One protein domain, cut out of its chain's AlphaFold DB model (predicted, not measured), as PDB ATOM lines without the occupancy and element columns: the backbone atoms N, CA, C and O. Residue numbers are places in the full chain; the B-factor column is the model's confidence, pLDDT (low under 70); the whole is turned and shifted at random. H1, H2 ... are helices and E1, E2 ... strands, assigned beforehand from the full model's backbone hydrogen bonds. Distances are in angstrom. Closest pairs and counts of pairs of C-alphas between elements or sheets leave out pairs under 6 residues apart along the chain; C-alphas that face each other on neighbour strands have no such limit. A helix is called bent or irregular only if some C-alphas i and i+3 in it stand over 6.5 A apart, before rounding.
ATOM      1  N   ARG A 144      86.860  27.829  46.050       73.69
ATOM      2  CA  ARG A 144      87.371  28.939  45.232       73.69
ATOM      3  C   ARG A 144      88.842  28.739  44.867       73.69
ATOM      4  O   ARG A 144      89.222  29.022  43.741       73.69
ATOM      5  N   SER A 145      89.631  28.200  45.797       70.69
ATOM      6  CA  SER A 145      91.045  27.893  45.577       70.69
ATOM      7  C   SER A 145      91.255  26.904  44.432       70.69
ATOM      8  O   SER A 145      92.104  27.153  43.589       70.69
ATOM      9  N   LEU A 146      90.452  25.837  44.349       72.62
ATOM     10  CA  LEU A 146      90.557  24.854  43.271       72.62
ATOM     11  C   LEU A 146      90.155  25.456  41.920       72.62
ATOM     12  O   LEU A 146      90.821  25.235  40.915       72.62
ATOM     13  N   ARG A 147      89.077  26.247  41.894       72.94
ATOM     14  CA  ARG A 147      88.631  26.913  40.664       72.94
ATOM     15  C   ARG A 147      89.673  27.885  40.119       72.94
ATOM     16  O   ARG A 147      89.898  27.884  38.915       72.94
ATOM     17  N   ASN A 148      90.269  28.701  40.986       71.56
ATOM     18  CA  ASN A 148      91.320  29.638  40.594       71.56
ATOM     19  C   ASN A 148      92.547  28.879  40.087       71.56
ATOM     20  O   ASN A 148      92.989  29.126  38.975       71.56
ATOM     21  N   PHE A 149      92.979  27.861  40.834       72.94
ATOM     22  CA  PHE A 149      94.077  26.991  40.437       72.94
ATOM     23  C   PHE A 149      93.887  26.424  39.016       72.94
ATOM     24  O   PHE A 149      94.775  26.551  38.183       72.94
ATOM     25  N   VAL A 150      92.702  25.898  38.684       71.81
ATOM     26  CA  VAL A 150      92.451  25.378  37.329       71.81
ATOM     27  C   VAL A 150      92.520  26.464  36.253       71.81
ATOM     28  O   VAL A 150      92.978  26.188  35.146       71.81
ATOM     29  N   VAL A 151      92.063  27.685  36.537       73.94
ATOM     30  CA  VAL A 151      92.184  28.807  35.589       73.94
ATOM     31  C   VAL A 151      93.660  29.096  35.306       73.94
ATOM     32  O   VAL A 151      94.040  29.230  34.140       73.94
ATOM     33  N   ASP A 152      94.473  29.146  36.358       72.75
ATOM     34  CA  ASP A 152      95.893  29.489  36.288       72.75
ATOM     35  C   ASP A 152      96.688  28.411  35.541       72.75
ATOM     36  O   ASP A 152      97.435  28.726  34.611       72.75
ATOM     37  N   THR A 153      96.455  27.133  35.858       71.06
ATOM     38  CA  THR A 153      97.080  26.002  35.157       71.06
ATOM     39  C   THR A 153      96.747  26.027  33.674       71.06
ATOM     40  O   THR A 153      97.651  25.949  32.847       71.06
ATOM     41  N   VAL A 154      95.475  26.225  33.313       76.31
ATOM     42  CA  VAL A 154      95.081  26.308  31.899       76.31
ATOM     43  C   VAL A 154      95.802  27.448  31.211       76.31
ATOM     44  O   VAL A 154      96.260  27.285  30.083       76.31
ATOM     45  N   ARG A 155      95.893  28.610  31.859       78.81
ATOM     46  CA  ARG A 155      96.574  29.767  31.287       78.81
ATOM     47  C   ARG A 155      98.056  29.471  31.051       78.81
ATOM     48  O   ARG A 155      98.524  29.714  29.940       78.81
ATOM     49  N   SER A 156      98.767  28.949  32.052       72.88
ATOM     50  CA  SER A 156     100.188  28.589  31.940       72.88
ATOM     51  C   SER A 156     100.400  27.527  30.860       72.88
ATOM     52  O   SER A 156     101.149  27.756  29.915       72.88
ATOM     53  N   GLU A 157      99.644  26.429  30.896       72.69
ATOM     54  CA  GLU A 157      99.733  25.348  29.910       72.69
ATOM     55  C   GLU A 157      99.420  25.834  28.488       72.69
ATOM     56  O   GLU A 157     100.068  25.424  27.518       72.69
ATOM     57  N   VAL A 158      98.449  26.740  28.330       79.81
ATOM     58  CA  VAL A 158      98.162  27.349  27.028       79.81
ATOM     59  C   VAL A 158      99.374  28.143  26.545       79.81
ATOM     60  O   VAL A 158      99.846  27.912  25.432       79.81
ATOM     61  N   VAL A 159      99.876  29.071  27.359       80.31
ATOM     62  CA  VAL A 159     100.912  30.031  26.953       80.31
ATOM     63  C   VAL A 159     102.277  29.371  26.778       80.31
ATOM     64  O   VAL A 159     102.975  29.661  25.811       80.31
ATOM     65  N   GLU A 160     102.663  28.480  27.684       74.12
ATOM     66  CA  GLU A 160     104.010  27.906  27.734       74.12
ATOM     67  C   GLU A 160     104.151  26.655  26.865       74.12
ATOM     68  O   GLU A 160     105.252  26.331  26.409       74.12
ATOM     69  N   ARG A 161     103.047  25.936  26.616       74.31
ATOM     70  CA  ARG A 161     103.097  24.626  25.951       74.31
ATOM     71  C   ARG A 161     102.247  24.569  24.692       74.31
ATOM     72  O   ARG A 161     102.790  24.241  23.632       74.31
ATOM     73  N   LEU A 162     100.960  24.912  24.767       79.31
ATOM     74  CA  LEU A 162     100.051  24.784  23.623       79.31
ATOM     75  C   LEU A 162     100.379  25.767  22.493       79.31
ATOM     76  O   LEU A 162     100.580  25.325  21.364       79.31
ATOM     77  N   LEU A 163     100.454  27.075  22.764       86.25
ATOM     78  CA  LEU A 163     100.733  28.067  21.717       86.25
ATOM     79  C   LEU A 163     102.114  27.831  21.074       86.25
ATOM     80  O   LEU A 163     102.159  27.720  19.850       86.25
ATOM     81  N   PRO A 164     103.211  27.589  21.825       84.62
ATOM     82  CA  PRO A 164     104.507  27.293  21.215       84.62
ATOM     83  C   PRO A 164     104.517  25.994  20.399       84.62
ATOM     84  O   PRO A 164     105.288  25.859  19.448       84.62
ATOM     85  N   LEU A 165     103.692  25.002  20.757       78.75
ATOM     86  CA  LEU A 165     103.514  23.800  19.938       78.75
ATOM     87  C   LEU A 165     102.863  24.136  18.591       78.75
ATOM     88  O   LEU A 165     103.332  23.639  17.566       78.75
ATOM     89  N   LEU A 166     101.823  24.973  18.599       82.12
ATOM     90  CA  LEU A 166     101.116  25.422  17.399       82.12
ATOM     91  C   LEU A 166     102.018  26.274  16.487       82.12
ATOM     92  O   LEU A 166     102.078  26.004  15.290       82.12
ATOM     93  N   GLU A 167     102.799  27.201  17.049       86.12
ATOM     94  CA  GLU A 167     103.781  28.014  16.305       86.12
ATOM     95  C   GLU A 167     104.846  27.147  15.623       86.12
ATOM     96  O   GLU A 167     105.156  27.319  14.442       86.12
ATOM     97  N   ARG A 168     105.400  26.163  16.349       80.25
ATOM     98  CA  ARG A 168     106.362  25.214  15.769       80.25
ATOM     99  C   ARG A 168     105.731  24.372  14.667       80.25
ATOM    100  O   ARG A 168     106.410  24.057  13.695       80.25
ATOM    101  N   ALA A 169     104.472  23.972  14.822       78.69
ATOM    102  CA  ALA A 169     103.790  23.175  13.815       78.69
ATOM    103  C   ALA A 169     103.570  23.957  12.518       78.69
ATOM    104  O   ALA A 169     103.868  23.420  11.457       78.69
ATOM    105  N   GLU A 170     103.149  25.221  12.601       85.31
ATOM    106  CA  GLU A 170     103.055  26.098  11.432       85.31
ATOM    107  C   GLU A 170     104.418  26.284  10.757       85.31
ATOM    108  O   GLU A 170     104.557  26.015   9.565       85.31
ATOM    109  N   ARG A 171     105.435  26.707  11.522       87.44
ATOM    110  CA  ARG A 171     106.783  26.977  10.996       87.44
ATOM    111  C   ARG A 171     107.365  25.772  10.257       87.44
ATOM    112  O   ARG A 171     108.041  25.930   9.246       87.44
ATOM    113  N   ASP A 172     107.109  24.575  10.774       86.75
ATOM    114  CA  ASP A 172     107.624  23.328  10.215       86.75
ATOM    115  C   ASP A 172     106.672  22.715   9.159       86.75
ATOM    116  O   ASP A 172     106.955  21.637   8.638       86.75
ATOM    117  N   GLY A 173     105.525  23.350   8.870       83.06
ATOM    118  CA  GLY A 173     104.495  22.834   7.958       83.06
ATOM    119  C   GLY A 173     103.873  21.505   8.407       83.06
ATOM    120  O   GLY A 173     103.421  20.710   7.580       83.06
ATOM    121  N   ARG A 174     103.892  21.211   9.713       81.06
ATOM    122  CA  ARG A 174     103.437  19.936  10.279       81.06
ATOM    123  C   ARG A 174     101.930  19.941  10.510       81.06
ATOM    124  O   ARG A 174     101.374  20.855  11.106       81.06
ATOM    125  N   THR A 175     101.277  18.853  10.108       85.38
ATOM    126  CA  THR A 175      99.893  18.571  10.510       85.38
ATOM    127  C   THR A 175      99.881  18.010  11.928       85.38
ATOM    128  O   THR A 175     100.641  17.088  12.233       85.38
ATOM    129  N   LEU A 176      99.019  18.552  12.787       83.94
ATOM    130  CA  LEU A 176      98.835  18.080  14.159       83.94
ATOM    131  C   LEU A 176      97.518  17.328  14.291       83.94
ATOM    132  O   LEU A 176      96.494  17.797  13.805       83.94
ATOM    133  N   ASP A 177      97.519  16.212  15.018       83.44
ATOM    134  CA  ASP A 177      96.277  15.650  15.542       83.44
ATOM    135  C   ASP A 177      95.852  16.454  16.779       83.44
ATOM    136  O   ASP A 177      96.328  16.231  17.891       83.44
ATOM    137  N   VAL A 178      94.961  17.426  16.578       83.19
ATOM    138  CA  VAL A 178      94.484  18.310  17.648       83.19
ATOM    139  C   VAL A 178      93.696  17.535  18.708       83.19
ATOM    140  O   VAL A 178      93.649  17.977  19.853       83.19
ATOM    141  N   GLN A 179      93.135  16.362  18.387       83.81
ATOM    142  CA  GLN A 179      92.522  15.513  19.408       83.81
ATOM    143  C   GLN A 179      93.561  15.030  20.417       83.81
ATOM    144  O   GLN A 179      93.374  15.237  21.610       83.81
ATOM    145  N   ASP A 180      94.653  14.426  19.945       75.56
ATOM    146  CA  ASP A 180      95.733  13.935  20.810       75.56
ATOM    147  C   ASP A 180      96.357  15.082  21.620       75.56
ATOM    148  O   ASP A 180      96.585  14.946  22.821       75.56
ATOM    149  N   VAL A 181      96.543  16.253  20.998       73.69
ATOM    150  CA  VAL A 181      97.040  17.452  21.691       73.69
ATOM    151  C   VAL A 181      96.099  17.882  22.821       73.69
ATOM    152  O   VAL A 181      96.564  18.126  23.931       73.69
ATOM    153  N   LEU A 182      94.787  17.966  22.571       78.19
ATOM    154  CA  LEU A 182      93.811  18.391  23.581       78.19
ATOM    155  C   LEU A 182      93.567  17.328  24.660       78.19
ATOM    156  O   LEU A 182      93.336  17.688  25.811       78.19
ATOM    157  N   GLU A 183      93.640  16.038  24.323       70.75
ATOM    158  CA  GLU A 183      93.560  14.944  25.298       70.75
ATOM    159  C   GLU A 183      94.740  15.001  26.279       70.75
ATOM    160  O   GLU A 183      94.536  14.923  27.492       70.75
ATOM    161  N   ARG A 184      95.962  15.220  25.775       66.38
ATOM    162  CA  ARG A 184      97.157  15.416  26.614       66.38
ATOM    163  C   ARG A 184      97.092  16.710  27.411       66.38
ATOM    164  O   ARG A 184      97.412  16.703  28.592       66.38
ATOM    165  N   PHE A 185      96.613  17.794  26.800       65.19
ATOM    166  CA  PHE A 185      96.392  19.061  27.493       65.19
ATOM    167  C   PHE A 185      95.431  18.880  28.675       65.19
ATOM    168  O   PHE A 185      95.731  19.298  29.789       65.19
ATOM    169  N   ALA A 186      94.289  18.221  28.462       64.62
ATOM    170  CA  ALA A 186      93.327  17.947  29.524       64.62
ATOM    171  C   ALA A 186      93.934  17.078  30.636       64.62
ATOM    172  O   ALA A 186      93.691  17.345  31.810       64.62
ATOM    173  N   PHE A 187      94.743  16.075  30.281       61.88
ATOM    174  CA  PHE A 187      95.460  15.247  31.250       61.88
ATOM    175  C   PHE A 187      96.442  16.070  32.097       61.88
ATOM    176  O   PHE A 187      96.383  16.019  33.324       61.88
ATOM    177  N   ASP A 188      97.278  16.891  31.458       53.56
ATOM    178  CA  ASP A 188      98.286  17.715  32.132       53.56
ATOM    179  C   ASP A 188      97.643  18.740  33.085       53.56
ATOM    180  O   ASP A 188      98.117  18.933  34.204       53.56
ATOM    181  N   ASN A 189      96.491  19.309  32.708       56.91
ATOM    182  CA  ASN A 189      95.735  20.245  33.549       56.91
ATOM    183  C   ASN A 189      95.033  19.596  34.751       56.91
ATOM    184  O   ASN A 189      94.677  20.287  35.704       56.91
ATOM    185  N   ILE A 190      94.778  18.288  34.704       58.47
ATOM    186  CA  ILE A 190      94.167  17.543  35.815       58.47
ATOM    187  C   ILE A 190      95.246  17.084  36.819       58.47
ATOM    188  O   ILE A 190      94.915  16.794  37.967       58.47
ATOM    189  N   CYS A 191      96.527  17.052  36.424       51.34
ATOM    190  CA  CYS A 191      97.605  16.380  37.159       51.34
ATOM    191  C   CYS A 191      98.724  17.279  37.745       51.34
ATOM    192  O   CYS A 191      99.773  16.748  38.104       51.34
ATOM    193  N   GLN A 192      98.536  18.593  37.921       44.94
ATOM    194  CA  GLN A 192      99.576  19.508  38.449       44.94
ATOM    195  C   GLN A 192      99.238  20.126  39.818       44.94
ATOM    196  O   GLN A 192      99.005  21.313  39.945       44.94
ATOM    197  N   ASP A 193      99.204  19.330  40.874       42.41
ATOM    198  CA  ASP A 193      98.850  19.770  42.229       42.41
ATOM    199  C   ASP A 193      99.670  21.004  42.750       42.41
ATOM    200  O   ASP A 193     100.898  20.953  42.804       42.41
ATOM    201  N   ILE A 194      98.961  22.027  43.281       42.84
ATOM    202  CA  ILE A 194      99.366  22.957  44.379       42.84
ATOM    203  C   ILE A 194     100.114  24.285  43.987       42.84
ATOM    204  O   ILE A 194     101.133  24.248  43.316       42.84
ATOM    205  N   TRP A 195      99.666  25.444  44.538       33.88
ATOM    206  CA  TRP A 195     100.344  26.774  44.744       33.88
ATOM    207  C   TRP A 195     100.122  27.971  43.779       33.88
ATOM    208  O   TRP A 195     100.383  27.884  42.589       33.88
ATOM    209  N   GLY A 196      99.875  29.162  44.361       43.84
ATOM    210  CA  GLY A 196     100.363  30.456  43.824       43.84
ATOM    211  C   GLY A 196      99.307  31.512  43.491       43.84
ATOM    212  O   GLY A 196      98.161  31.160  43.277       43.84
ATOM    213  N   ALA A 197      99.664  32.805  43.534       33.44
ATOM    214  CA  ALA A 197      98.715  33.919  43.638       33.44
ATOM    215  C   ALA A 197      98.989  35.070  42.656       33.44
ATOM    216  O   ALA A 197      99.609  36.050  43.056       33.44
ATOM    217  N   ASP A 198      98.450  34.982  41.440       47.41
ATOM    218  CA  ASP A 198      98.130  36.120  40.566       47.41
ATOM    219  C   ASP A 198      97.686  35.653  39.170       47.41
ATOM    220  O   ASP A 198      98.526  35.213  38.402       47.41
ATOM    221  N   CYS A 199      96.407  35.819  38.792       34.69
ATOM    222  CA  CYS A 199      96.027  36.330  37.458       34.69
ATOM    223  C   CYS A 199      94.505  36.305  37.175       34.69
ATOM    224  O   CYS A 199      93.862  35.264  37.136       34.69
ATOM    225  N   GLU A 200      93.913  37.461  36.875       43.47
ATOM    226  CA  GLU A 200      92.493  37.617  36.518       43.47
ATOM    227  C   GLU A 200      92.368  38.261  35.121       43.47
ATOM    228  O   GLU A 200      93.030  39.262  34.877       43.47
ATOM    229  N   GLU A 201      91.576  37.680  34.199       40.38
ATOM    230  CA  GLU A 201      90.565  38.351  33.328       40.38
ATOM    231  C   GLU A 201      90.152  37.537  32.070       40.38
ATOM    232  O   GLU A 201      90.957  36.825  31.473       40.38
ATOM    233  N   PHE A 202      88.867  37.647  31.667       37.47
ATOM    234  CA  PHE A 202      88.167  36.818  30.652       37.47
ATOM    235  C   PHE A 202      87.082  37.597  29.853       37.47
ATOM    236  O   PHE A 202      86.524  38.558  30.383       37.47
ATOM    237  N   ARG A 203      86.699  37.154  28.625       41.62
ATOM    238  CA  ARG A 203      85.647  37.789  27.778       41.62
ATOM    239  C   ARG A 203      84.588  36.866  27.103       41.62
ATOM    240  O   ARG A 203      84.930  35.770  26.661       41.62
ATOM    241  N   PRO A 204      83.298  37.286  26.997       39.06
ATOM    242  CA  PRO A 204      82.133  36.388  27.077       39.06
ATOM    243  C   PRO A 204      81.088  36.462  25.931       39.06
ATOM    244  O   PRO A 204      79.994  35.913  26.070       39.06
ATOM    245  N   GLU A 205      81.369  37.092  24.790       40.56
ATOM    246  CA  GLU A 205      80.338  37.587  23.854       40.56
ATOM    247  C   GLU A 205      79.560  36.506  23.058       40.56
ATOM    248  O   GLU A 205      78.647  36.824  22.305       40.56
ATOM    249  N   ARG A 206      79.871  35.213  23.226       39.41
ATOM    250  CA  ARG A 206      79.320  34.097  22.412       39.41
ATOM    251  C   ARG A 206      78.073  33.418  22.968       39.41
ATOM    252  O   ARG A 206      77.545  32.501  22.348       39.41
ATOM    253  N   TRP A 207      77.643  33.805  24.157       44.03
ATOM    254  CA  TRP A 207      76.593  33.105  24.898       44.03
ATOM    255  C   TRP A 207      75.405  33.999  25.218       44.03
ATOM    256  O   TRP A 207      74.598  33.672  26.084       44.03
ATOM    257  N   LEU A 208      75.359  35.140  24.548       43.50
ATOM    258  CA  LEU A 208      74.468  36.237  24.820       43.50
ATOM    259  C   LEU A 208      73.225  36.133  23.918       43.50
ATOM    260  O   LEU A 208      73.334  35.731  22.761       43.50
ATOM    261  N   ASP A 209      72.048  36.435  24.454       57.16
ATOM    262  CA  ASP A 209      70.796  36.562  23.709       57.16
ATOM    263  C   ASP A 209      70.754  37.884  22.915       57.16
ATOM    264  O   ASP A 209      71.735  38.622  22.855       57.16
ATOM    265  N   GLU A 210      69.623  38.191  22.275       65.56
ATOM    266  CA  GLU A 210      69.476  39.371  21.405       65.56
ATOM    267  C   GLU A 210      69.690  40.715  22.131       65.56
ATOM    268  O   GLU A 210      69.978  41.719  21.480       65.56
ATOM    269  N   VAL A 211      69.598  40.737  23.467       62.53
ATOM    270  CA  VAL A 211      69.904  41.904  24.317       62.53
ATOM    271  C   VAL A 211      71.272  41.804  24.993       62.53
ATOM    272  O   VAL A 211      71.628  42.658  25.804       62.53
ATOM    273  N   GLY A 212      72.075  40.801  24.644       49.16
ATOM    274  CA  GLY A 212      73.418  40.655  25.176       49.16
ATOM    275  C   GLY A 212      73.489  39.882  26.502       49.16
ATOM    276  O   GLY A 212      74.509  39.982  27.177       49.16
ATOM    277  N   ALA A 213      72.460  39.121  26.907       50.34
ATOM    278  CA  ALA A 213      72.419  38.403  28.189       50.34
ATOM    279  C   ALA A 213      72.678  36.890  28.062       50.34
ATOM    280  O   ALA A 213      72.168  36.220  27.170       50.34
ATOM    281  N   PHE A 214      73.463  36.316  28.981       48.16
ATOM    282  CA  PHE A 214      73.850  34.901  28.929       48.16
ATOM    283  C   PHE A 214      72.640  33.947  28.968       48.16
ATOM    284  O   PHE A 214      71.935  33.900  29.980       48.16
ATOM    285  N   ARG A 215      72.436  33.117  27.930       57.66
ATOM    286  CA  ARG A 215      71.335  32.135  27.879       57.66
ATOM    287  C   ARG A 215      71.834  30.691  27.701       57.66
ATOM    288  O   ARG A 215      72.020  30.237  26.571       57.66
ATOM    289  N   PRO A 216      72.003  29.917  28.788       62.47
ATOM    290  CA  PRO A 216      72.396  28.515  28.694       62.47
ATOM    291  C   PRO A 216      71.223  27.640  28.232       62.47
ATOM    292  O   PRO A 216      70.091  27.796  28.696       62.47
ATOM    293  N   GLU A 217      71.493  26.671  27.355       62.66
ATOM    294  CA  GLU A 217      70.483  25.686  26.963       62.66
ATOM    295  C   GLU A 217      70.207  24.701  28.114       62.66
ATOM    296  O   GLU A 217      71.068  24.420  28.951       62.66
ATOM    297  N   SER A 218      68.986  24.165  28.175       71.88
ATOM    298  CA  SER A 218      68.584  23.243  29.243       71.88
ATOM    299  C   SER A 218      69.510  22.015  29.313       71.88
ATOM    300  O   SER A 218      69.631  21.301  28.312       71.88
ATOM    301  N   PRO A 219      70.063  21.658  30.492       78.81
ATOM    302  CA  PRO A 219      70.884  20.454  30.658       78.81
ATOM    303  C   PRO A 219      70.148  19.152  30.326       78.81
ATOM    304  O   PRO A 219      70.770  18.138  30.048       78.81
ATOM    305  N   PHE A 220      68.811  19.156  30.336       83.12
ATOM    306  CA  PHE A 220      68.011  17.990  29.945       83.12
ATOM    307  C   PHE A 220      67.841  17.865  28.428       83.12
ATOM    308  O   PHE A 220      67.462  16.804  27.946       83.12
ATOM    309  N   LYS A 221      68.114  18.942  27.684       67.88
ATOM    310  CA  LYS A 221      68.154  18.966  26.219       67.88
ATOM    311  C   LYS A 221      69.581  18.784  25.693       67.88
ATOM    312  O   LYS A 221      69.754  18.195  24.634       67.88
ATOM    313  N   TYR A 222      70.583  19.231  26.451       72.19
ATOM    314  CA  TYR A 222      72.000  19.082  26.120       72.19
ATOM    315  C   TYR A 222      72.807  18.522  27.314       72.19
ATOM    316  O   TYR A 222      73.514  19.266  27.997       72.19
ATOM    317  N   PRO A 223      72.694  17.211  27.608       79.06
ATOM    318  CA  PRO A 223      73.238  16.598  28.824       79.06
ATOM    319  C   PRO A 223      74.724  16.210  28.712       79.06
ATOM    320  O   PRO A 223      75.116  15.161  29.215       79.06
ATOM    321  N   VAL A 224      75.571  17.031  28.079       81.25
ATOM    322  CA  VAL A 224      77.012  16.719  27.907       81.25
ATOM    323  C   VAL A 224      77.737  16.591  29.249       81.25
ATOM    324  O   VAL A 224      78.584  15.722  29.421       81.25
ATOM    325  N   PHE A 225      77.336  17.385  30.243       86.69
ATOM    326  CA  PHE A 225      77.797  17.263  31.630       86.69
ATOM    327  C   PHE A 225      76.779  16.543  32.524       86.69
ATOM    328  O   PHE A 225      76.730  16.793  33.729       86.69
ATOM    329  N   HIS A 226      75.939  15.677  31.947       88.75
ATOM    330  CA  HIS A 226      74.741  15.137  32.590       88.75
ATOM    331  C   HIS A 226      73.765  16.239  33.060       88.75
ATOM    332  O   HIS A 226      73.852  17.407  32.679       88.75
ATOM    333  N   ALA A 227      72.773  15.857  33.863       87.94
ATOM    334  CA  ALA A 227      71.815  16.757  34.486       87.94
ATOM    335  C   ALA A 227      71.340  16.185  35.832       87.94
ATOM    336  O   ALA A 227      71.606  15.025  36.158       87.94
ATOM    337  N   GLY A 228      70.615  16.994  36.611       91.62
ATOM    338  CA  GLY A 228      70.055  16.566  37.896       91.62
ATOM    339  C   GLY A 228      71.131  16.177  38.922       91.62
ATOM    340  O   GLY A 228      72.227  16.743  38.888       91.62
ATOM    341  N   PRO A 229      70.858  15.225  39.836       92.12
ATOM    342  CA  PRO A 229      71.796  14.842  40.884       92.12
ATOM    343  C   PRO A 229      73.136  14.311  40.362       92.12
ATOM    344  O   PRO A 229      74.106  14.391  41.096       92.12
ATOM    345  N   ARG A 230      73.234  13.819  39.116       90.31
ATOM    346  CA  ARG A 230      74.491  13.332  38.506       90.31
ATOM    347  C   ARG A 230      75.215  14.362  37.631       90.31
ATOM    348  O   ARG A 230      76.177  13.994  36.968       90.31
ATOM    349  N   MET A 231      74.803  15.632  37.628       91.88
ATOM    350  CA  MET A 231      75.525  16.681  36.893       91.88
ATOM    351  C   MET A 231      77.022  16.685  37.263       91.88
ATOM    352  O   MET A 231      77.369  16.503  38.432       91.88
ATOM    353  N   CYS A 232      77.914  16.846  36.290       92.19
ATOM    354  CA  CYS A 232      79.356  16.798  36.523       92.19
ATOM    355  C   CYS A 232      79.787  17.872  37.535       92.19
ATOM    356  O   CYS A 232      79.455  19.043  37.367       92.19
ATOM    357  N   LEU A 233      80.541  17.473  38.567       90.75
ATOM    358  CA  LEU A 233      81.099  18.409  39.552       90.75
ATOM    359  C   LEU A 233      82.164  19.318  38.923       90.75
ATOM    360  O   LEU A 233      82.252  20.489  39.263       90.75
ATOM    361  N   GLY A 234      82.924  18.802  37.955       85.31
ATOM    362  CA  GLY A 234      83.949  19.548  37.225       85.31
ATOM    363  C   GLY A 234      83.431  20.389  36.059       85.31
ATOM    364  O   GLY A 234      84.243  20.882  35.286       85.31
ATOM    365  N   LYS A 235      82.107  20.549  35.895       86.12
ATOM    366  CA  LYS A 235      81.523  21.254  34.740       86.12
ATOM    367  C   LYS A 235      82.085  22.668  34.574       86.12
ATOM    368  O   LYS A 235      82.476  23.039  33.475       86.12
ATOM    369  N   GLU A 236      82.086  23.462  35.644       82.25
ATOM    370  CA  GLU A 236      82.520  24.865  35.571       82.25
ATOM    371  C   GLU A 236      83.994  24.977  35.193       82.25
ATOM    372  O   GLU A 236      84.357  25.791  34.349       82.25
ATOM    373  N   MET A 237      84.826  24.114  35.778       82.25
ATOM    374  CA  MET A 237      86.245  24.033  35.461       82.25
ATOM    375  C   MET A 237      86.448  23.645  33.998       82.25
ATOM    376  O   MET A 237      87.112  24.380  33.280       82.25
ATOM    377  N   ALA A 238      85.795  22.585  33.516       82.50
ATOM    378  CA  ALA A 238      85.869  22.168  32.116       82.50
ATOM    379  C   ALA A 238      85.415  23.269  31.136       82.50
ATOM    380  O   ALA A 238      86.054  23.473  30.103       82.50
ATOM    381  N   ASP A 239      84.350  24.011  31.466       78.69
ATOM    382  CA  ASP A 239      83.900  25.155  30.667       78.69
ATOM    383  C   ASP A 239      84.972  26.252  30.596       78.69
ATOM    384  O   ASP A 239      85.177  26.830  29.529       78.69
ATOM    385  N   ILE A 240      85.657  26.542  31.707       77.50
ATOM    386  CA  ILE A 240      86.776  27.493  31.747       77.50
ATOM    387  C   ILE A 240      87.923  26.992  30.869       77.50
ATOM    388  O   ILE A 240      88.356  27.738  29.993       77.50
ATOM    389  N   GLN A 241      88.371  25.738  31.042       79.00
ATOM    390  CA  GLN A 241      89.495  25.193  30.269       79.00
ATOM    391  C   GLN A 241      89.222  25.309  28.767       79.00
ATOM    392  O   GLN A 241      89.992  25.904  28.017       79.00
ATOM    393  N   MET A 242      88.058  24.814  28.341       81.75
ATOM    394  CA  MET A 242      87.633  24.836  26.946       81.75
ATOM    395  C   MET A 242      87.555  26.261  26.392       81.75
ATOM    396  O   MET A 242      88.049  26.516  25.295       81.75
ATOM    397  N   LYS A 243      86.957  27.204  27.132       80.88
ATOM    398  CA  LYS A 243      86.835  28.597  26.678       80.88
ATOM    399  C   LYS A 243      88.197  29.272  26.556       80.88
ATOM    400  O   LYS A 243      88.423  29.935  25.549       80.88
ATOM    401  N   SER A 244      89.088  29.084  27.527       81.88
ATOM    402  CA  SER A 244      90.434  29.664  27.511       81.88
ATOM    403  C   SER A 244      91.275  29.119  26.361       81.88
ATOM    404  O   SER A 244      91.888  29.905  25.638       81.88
ATOM    405  N   ILE A 245      91.245  27.802  26.126       83.19
ATOM    406  CA  ILE A 245      91.927  27.169  24.987       83.19
ATOM    407  C   ILE A 245      91.375  27.725  23.673       83.19
ATOM    408  O   ILE A 245      92.130  28.230  22.847       83.19
ATOM    409  N   VAL A 246      90.052  27.676  23.480       83.12
ATOM    410  CA  VAL A 246      89.411  28.119  22.232       83.12
ATOM    411  C   VAL A 246      89.669  29.600  21.972       83.12
ATOM    412  O   VAL A 246      89.953  29.969  20.836       83.12
ATOM    413  N   ALA A 247      89.569  30.452  22.993       85.75
ATOM    414  CA  ALA A 247      89.852  31.876  22.859       85.75
ATOM    415  C   ALA A 247      91.316  32.110  22.463       85.75
ATOM    416  O   ALA A 247      91.564  32.752  21.447       85.75
ATOM    417  N   SER A 248      92.261  31.518  23.195       86.75
ATOM    418  CA  SER A 248      93.697  31.744  22.984       86.75
ATOM    419  C   SER A 248      94.188  31.224  21.636       86.75
ATOM    420  O   SER A 248      95.011  31.872  20.988       86.75
ATOM    421  N   VAL A 249      93.665  30.070  21.205       87.94
ATOM    422  CA  VAL A 249      94.005  29.463  19.916       87.94
ATOM    423  C   VAL A 249      93.377  30.245  18.767       87.94
ATOM    424  O   VAL A 249      94.088  30.613  17.844       87.94
ATOM    425  N   LEU A 250      92.073  30.546  18.810       87.19
ATOM    426  CA  LEU A 250      91.398  31.211  17.686       87.19
ATOM    427  C   LEU A 250      91.751  32.694  17.542       87.19
ATOM    428  O   LEU A 250      91.551  33.254  16.464       87.19
ATOM    429  N   GLU A 251      92.235  33.336  18.603       89.62
ATOM    430  CA  GLU A 251      92.773  34.697  18.544       89.62
ATOM    431  C   GLU A 251      94.053  34.756  17.698       89.62
ATOM    432  O   GLU A 251      94.218  35.685  16.914       89.62
ATOM    433  N   ARG A 252      94.928  33.748  17.811       90.06
ATOM    434  CA  ARG A 252      96.270  33.753  17.200       90.06
ATOM    435  C   ARG A 252      96.397  32.880  15.961       90.06
ATOM    436  O   ARG A 252      97.245  33.145  15.123       90.06
ATOM    437  N   PHE A 253      95.563  31.854  15.824       91.25
ATOM    438  CA  PHE A 253      95.702  30.838  14.787       91.25
ATOM    439  C   PHE A 253      94.393  30.593  14.044       91.25
ATOM    440  O   PHE A 253      93.290  30.597  14.595       91.25
ATOM    441  N   SER A 254      94.538  30.345  12.752       90.88
ATOM    442  CA  SER A 254      93.551  29.700  11.908       90.88
ATOM    443  C   SER A 254      93.879  28.209  11.839       90.88
ATOM    444  O   SER A 254      95.035  27.816  11.679       90.88
ATOM    445  N   LEU A 255      92.856  27.375  12.008       90.12
ATOM    446  CA  LEU A 255      92.980  25.925  11.944       90.12
ATOM    447  C   LEU A 255      92.238  25.430  10.706       90.12
ATOM    448  O   LEU A 255      91.043  25.695  10.555       90.12
ATOM    449  N   GLN A 256      92.933  24.703   9.839       90.06
ATOM    450  CA  GLN A 256      92.365  24.111   8.631       90.06
ATOM    451  C   GLN A 256      92.361  22.595   8.761       90.06
ATOM    452  O   GLN A 256      93.387  21.988   9.058       90.06
ATOM    453  N   TYR A 257      91.206  21.972   8.548       89.94
ATOM    454  CA  TYR A 257      91.098  20.520   8.618       89.94
ATOM    455  C   TYR A 257      91.867  19.862   7.470       89.94
ATOM    456  O   TYR A 257      91.669  20.200   6.306       89.94
ATOM    457  N   ALA A 258      92.730  18.908   7.811       88.44
ATOM    458  CA  ALA A 258      93.604  18.213   6.871       88.44
ATOM    459  C   ALA A 258      93.168  16.760   6.599       88.44
ATOM    460  O   ALA A 258      93.879  16.018   5.928       88.44
ATOM    461  N   GLY A 259      92.008  16.332   7.110       83.38
ATOM    462  CA  GLY A 259      91.519  14.955   6.969       83.38
ATOM    463  C   GLY A 259      90.686  14.669   5.712       83.38
ATOM    464  O   GLY A 259      90.042  13.625   5.651       83.38
ATOM    465  N   GLY A 260      90.696  15.560   4.715       81.56
ATOM    466  CA  GLY A 260      89.962  15.405   3.451       81.56
ATOM    467  C   GLY A 260      88.517  15.918   3.493       81.56
ATOM    468  O   GLY A 260      88.154  16.721   4.351       81.56
ATOM    469  N   GLU A 261      87.688  15.474   2.543       70.19
ATOM    470  CA  GLU A 261      86.272  15.860   2.471       70.19
ATOM    471  C   GLU A 261      85.429  15.043   3.461       70.19
ATOM    472  O   GLU A 261      85.146  13.864   3.249       70.19
ATOM    473  N   GLY A 262      85.026  15.674   4.567       72.88
ATOM    474  CA  GLY A 262      84.143  15.075   5.566       72.88
ATOM    475  C   GLY A 262      84.428  15.557   6.986       72.88
ATOM    476  O   GLY A 262      85.225  16.465   7.205       72.88
ATOM    477  N   HIS A 263      83.761  14.940   7.961       76.31
ATOM    478  CA  HIS A 263      84.071  15.099   9.381       76.31
ATOM    479  C   HIS A 263      84.585  13.769   9.948       76.31
ATOM    480  O   HIS A 263      84.186  12.706   9.455       76.31
ATOM    481  N   PRO A 264      85.419  13.786  11.004       83.94
ATOM    482  CA  PRO A 264      85.800  12.560  11.686       83.94
ATOM    483  C   PRO A 264      84.561  11.786  12.159       83.94
ATOM    484  O   PRO A 264      83.589  12.371  12.648       83.94
ATOM    485  N   GLY A 265      84.583  10.461  11.998       83.50
ATOM    486  CA  GLY A 265      83.584   9.588  12.621       83.50
ATOM    487  C   GLY A 265      83.793   9.511  14.135       83.50
ATOM    488  O   GLY A 265      84.820   9.962  14.638       83.50
ATOM    489  N   LEU A 266      82.865   8.905  14.871       85.06
ATOM    490  CA  LEU A 266      82.998   8.740  16.322       85.06
ATOM    491  C   LEU A 266      83.340   7.297  16.717       85.06
ATOM    492  O   LEU A 266      82.864   6.331  16.124       85.06
ATOM    493  N   VAL A 267      84.150   7.151  17.763       84.38
ATOM    494  CA  VAL A 267      84.455   5.884  18.431       84.38
ATOM    495  C   VAL A 267      83.872   5.934  19.832       84.38
ATOM    496  O   VAL A 267      84.276   6.746  20.667       84.38
ATOM    497  N   LEU A 268      82.926   5.035  20.095       81.31
ATOM    498  CA  LEU A 268      82.379   4.835  21.427       81.31
ATOM    499  C   LEU A 268      83.372   4.007  22.258       81.31
ATOM    500  O   LEU A 268      83.462   2.792  22.098       81.31
ATOM    501  N   SER A 269      84.125   4.677  23.128       78.44
ATOM    502  CA  SER A 269      84.949   4.068  24.180       78.44
ATOM    503  C   SER A 269      84.562   4.638  25.553       78.44
ATOM    504  O   SER A 269      83.542   5.318  25.658       78.44
ATOM    505  N   VAL A 270      85.337   4.356  26.611       73.69
ATOM    506  CA  VAL A 270      85.119   4.940  27.956       73.69
ATOM    507  C   VAL A 270      85.004   6.467  27.877       73.69
ATOM    508  O   VAL A 270      84.131   7.059  28.505       73.69
ATOM    509  N   THR A 271      85.830   7.087  27.035       79.00
ATOM    510  CA  THR A 271      85.652   8.455  26.545       79.00
ATOM    511  C   THR A 271      85.225   8.425  25.078       79.00
ATOM    512  O   THR A 271      85.650   7.557  24.309       79.00
ATOM    513  N   LEU A 272      84.352   9.347  24.672       83.94
ATOM    514  CA  LEU A 272      83.978   9.514  23.269       83.94
ATOM    515  C   LEU A 272      85.153  10.134  22.504       83.94
ATOM    516  O   LEU A 272      85.646  11.180  22.919       83.94
ATOM    517  N   ARG A 273      85.582   9.514  21.399       86.38
ATOM    518  CA  ARG A 273      86.728   9.977  20.593       86.38
ATOM    519  C   ARG A 273      86.381  10.087  19.114       86.38
ATOM    520  O   ARG A 273      85.498   9.385  18.629       86.38
ATOM    521  N   MET A 274      87.103  10.922  18.381       89.00
ATOM    522  CA  MET A 274      87.086  10.983  16.923       89.00
ATOM    523  C   MET A 274      87.926   9.848  16.337       89.00
ATOM    524  O   MET A 274      89.075   9.603  16.723       89.00
ATOM    525  N   LYS A 275      87.331   9.140  15.382       87.44
ATOM    526  CA  LYS A 275      87.956   8.074  14.612       87.44
ATOM    527  C   LYS A 275      89.017   8.676  13.696       87.44
ATOM    528  O   LYS A 275      88.683   9.445  12.802       87.44
ATOM    529  N   GLY A 276      90.269   8.271  13.893       86.00
ATOM    530  CA  GLY A 276      91.401   8.792  13.120       86.00
ATOM    531  C   GLY A 276      91.886  10.176  13.566       86.00
ATOM    532  O   GLY A 276      92.668  10.780  12.842       86.00
ATOM    533  N   GLY A 277      91.436  10.660  14.731       89.06
ATOM    534  CA  GLY A 277      91.862  11.944  15.285       89.06
ATOM    535  C   GLY A 277      91.224  13.157  14.608       89.06
ATOM    536  O   GLY A 277      90.240  13.049  13.870       89.06
ATOM    537  N   LEU A 278      91.799  14.325  14.878       90.00
ATOM    538  CA  LEU A 278      91.447  15.607  14.279       90.00
ATOM    539  C   LEU A 278      92.703  16.244  13.658       90.00
ATOM    540  O   LEU A 278      93.291  17.146  14.256       90.00
ATOM    541  N   PRO A 279      93.143  15.776  12.474       90.88
ATOM    542  CA  PRO A 279      94.290  16.352  11.783       90.88
ATOM    543  C   PRO A 279      93.986  17.784  11.328       90.88
ATOM    544  O   PRO A 279      93.090  18.006  10.510       90.88
ATOM    545  N   MET A 280      94.751  18.749  11.830       90.19
ATOM    546  CA  MET A 280      94.646  20.162  11.474       90.19
ATOM    547  C   MET A 280      96.004  20.709  11.028       90.19
ATOM    548  O   MET A 280      97.039  20.430  11.639       90.19
ATOM    549  N   GLN A 281      95.983  21.526   9.980       91.25
ATOM    550  CA  GLN A 281      97.044  22.477   9.675       91.25
ATOM    551  C   GLN A 281      96.788  23.777  10.432       91.25
ATOM    552  O   GLN A 281      95.641  24.203  10.598       91.25
ATOM    553  N   VAL A 282      97.865  24.390  10.900       91.19
ATOM    554  CA  VAL A 282      97.841  25.601  11.719       91.19
ATOM    555  C   VAL A 282      98.509  26.715  10.930       91.19
ATOM    556  O   VAL A 282      99.579  26.496  10.369       91.19
ATOM    557  N   ALA A 283      97.890  27.892  10.903       90.69
ATOM    558  CA  ALA A 283      98.493  29.101  10.353       90.69
ATOM    559  C   ALA A 283      98.188  30.303  11.253       90.69
ATOM    560  O   ALA A 283      97.041  30.467  11.677       90.69
ATOM    561  N   THR A 284      99.176  31.143  11.539       89.56
ATOM    562  CA  THR A 284      99.029  32.361  12.339       89.56
ATOM    563  C   THR A 284      98.050  33.317  11.659       89.56
ATOM    564  O   THR A 284      98.053  33.489  10.437       89.56
ATOM    565  N   ARG A 285      97.169  33.936  12.448       83.25
ATOM    566  CA  ARG A 285      96.297  35.019  11.981       83.25
ATOM    567  C   ARG A 285      97.111  36.310  12.005       83.25
ATOM    568  O   ARG A 285      97.586  36.700  13.068       83.25
TER     569      ARG A 285
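This is residues 144 to 285 of the 286 residues of an uncharacterized protein of Oryza sativa subsp. indica (UniProt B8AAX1). A long helix, H1, bent but running nearly straight, has H2 and H3 packed on its first arm, H1a, while its second arm, H1b, packs on a ribbon of two antiparallel strands, E1 and E4. A hairpin of E2 and E3 makes a second small sheet, away from H1, and a stretch of 44 residues with no named element, 191 to 234, loops from the end of H2 past H1a and round to the start of H3. The printed part has 142 residues with three named helices and then four named strands, in the order H1 H2 H3 E1 E2 E3 E4; its class is mixed, helices and strands. It is compact, with a radius of gyration of the C-alphas of 16.8 A, and spans 44 by 38 by 37 A.

Begin with H1, residues 144 to 171, assigned as one helix by its hydrogen bonds but bent: C-alphas 160 and 163 are 6.9 A apart, and its arms H1a, 144 to 160, and H1b, 163 to 171, stand at a shallow tilt of 20 degrees. H2, residues 178 to 190, touches H1a at a steep tilt of 41 degrees, opposite ways; the closest C-alphas are those of Thr 153 and Asn 189, 6.1 A apart. H3, residues 235 to 252, touches H1a at a shallow tilt of 25 degrees, the same way, with the C-alphas of Val 154 and Gln 241 closest at 5.9 A. Look next at E1, residues 253 to 257, and E4, residues 279 to 284: they are antiparallel neighbours, and N 254 is 2.7 A from O 283, within hydrogen-bond range. The closest C-alphas of H1b and E4 are those of Glu 170 and Val 282, 5.2 A apart. E2, residues 265 to 268, and E3, residues 272 to 275, form an antiparallel hairpin, with N 267 and O 273 at 2.7 A; E2 and E4 are apart. Every O i to N i+4 pair is within hydrogen-bond range in H1a, H1b and H2, and 13 of 14 are in H3.

Find C-alpha 144 at (87.371, 28.939, 45.232); from there H1a runs 24.2 A, and H1b then covers 12.4 A. H2 is 18.2 A long. H3 starts at C-alpha 235, (81.523, 21.254, 34.740), and runs 26.1 A. E1, E2 and E3 measure 12.9 A, 10.1 A and 9.6 A; E4 covers 16.7 A, ending at C-alpha 284, (99.029, 32.361, 12.339).

The two C-alphas farthest apart are those of Asp 172 and Pro 229, 47.9 A. The printed part has no cut, and the link from H2 to H3 is long. Check the B-factor column: residues 184 to 217 and residue 221 are under 70.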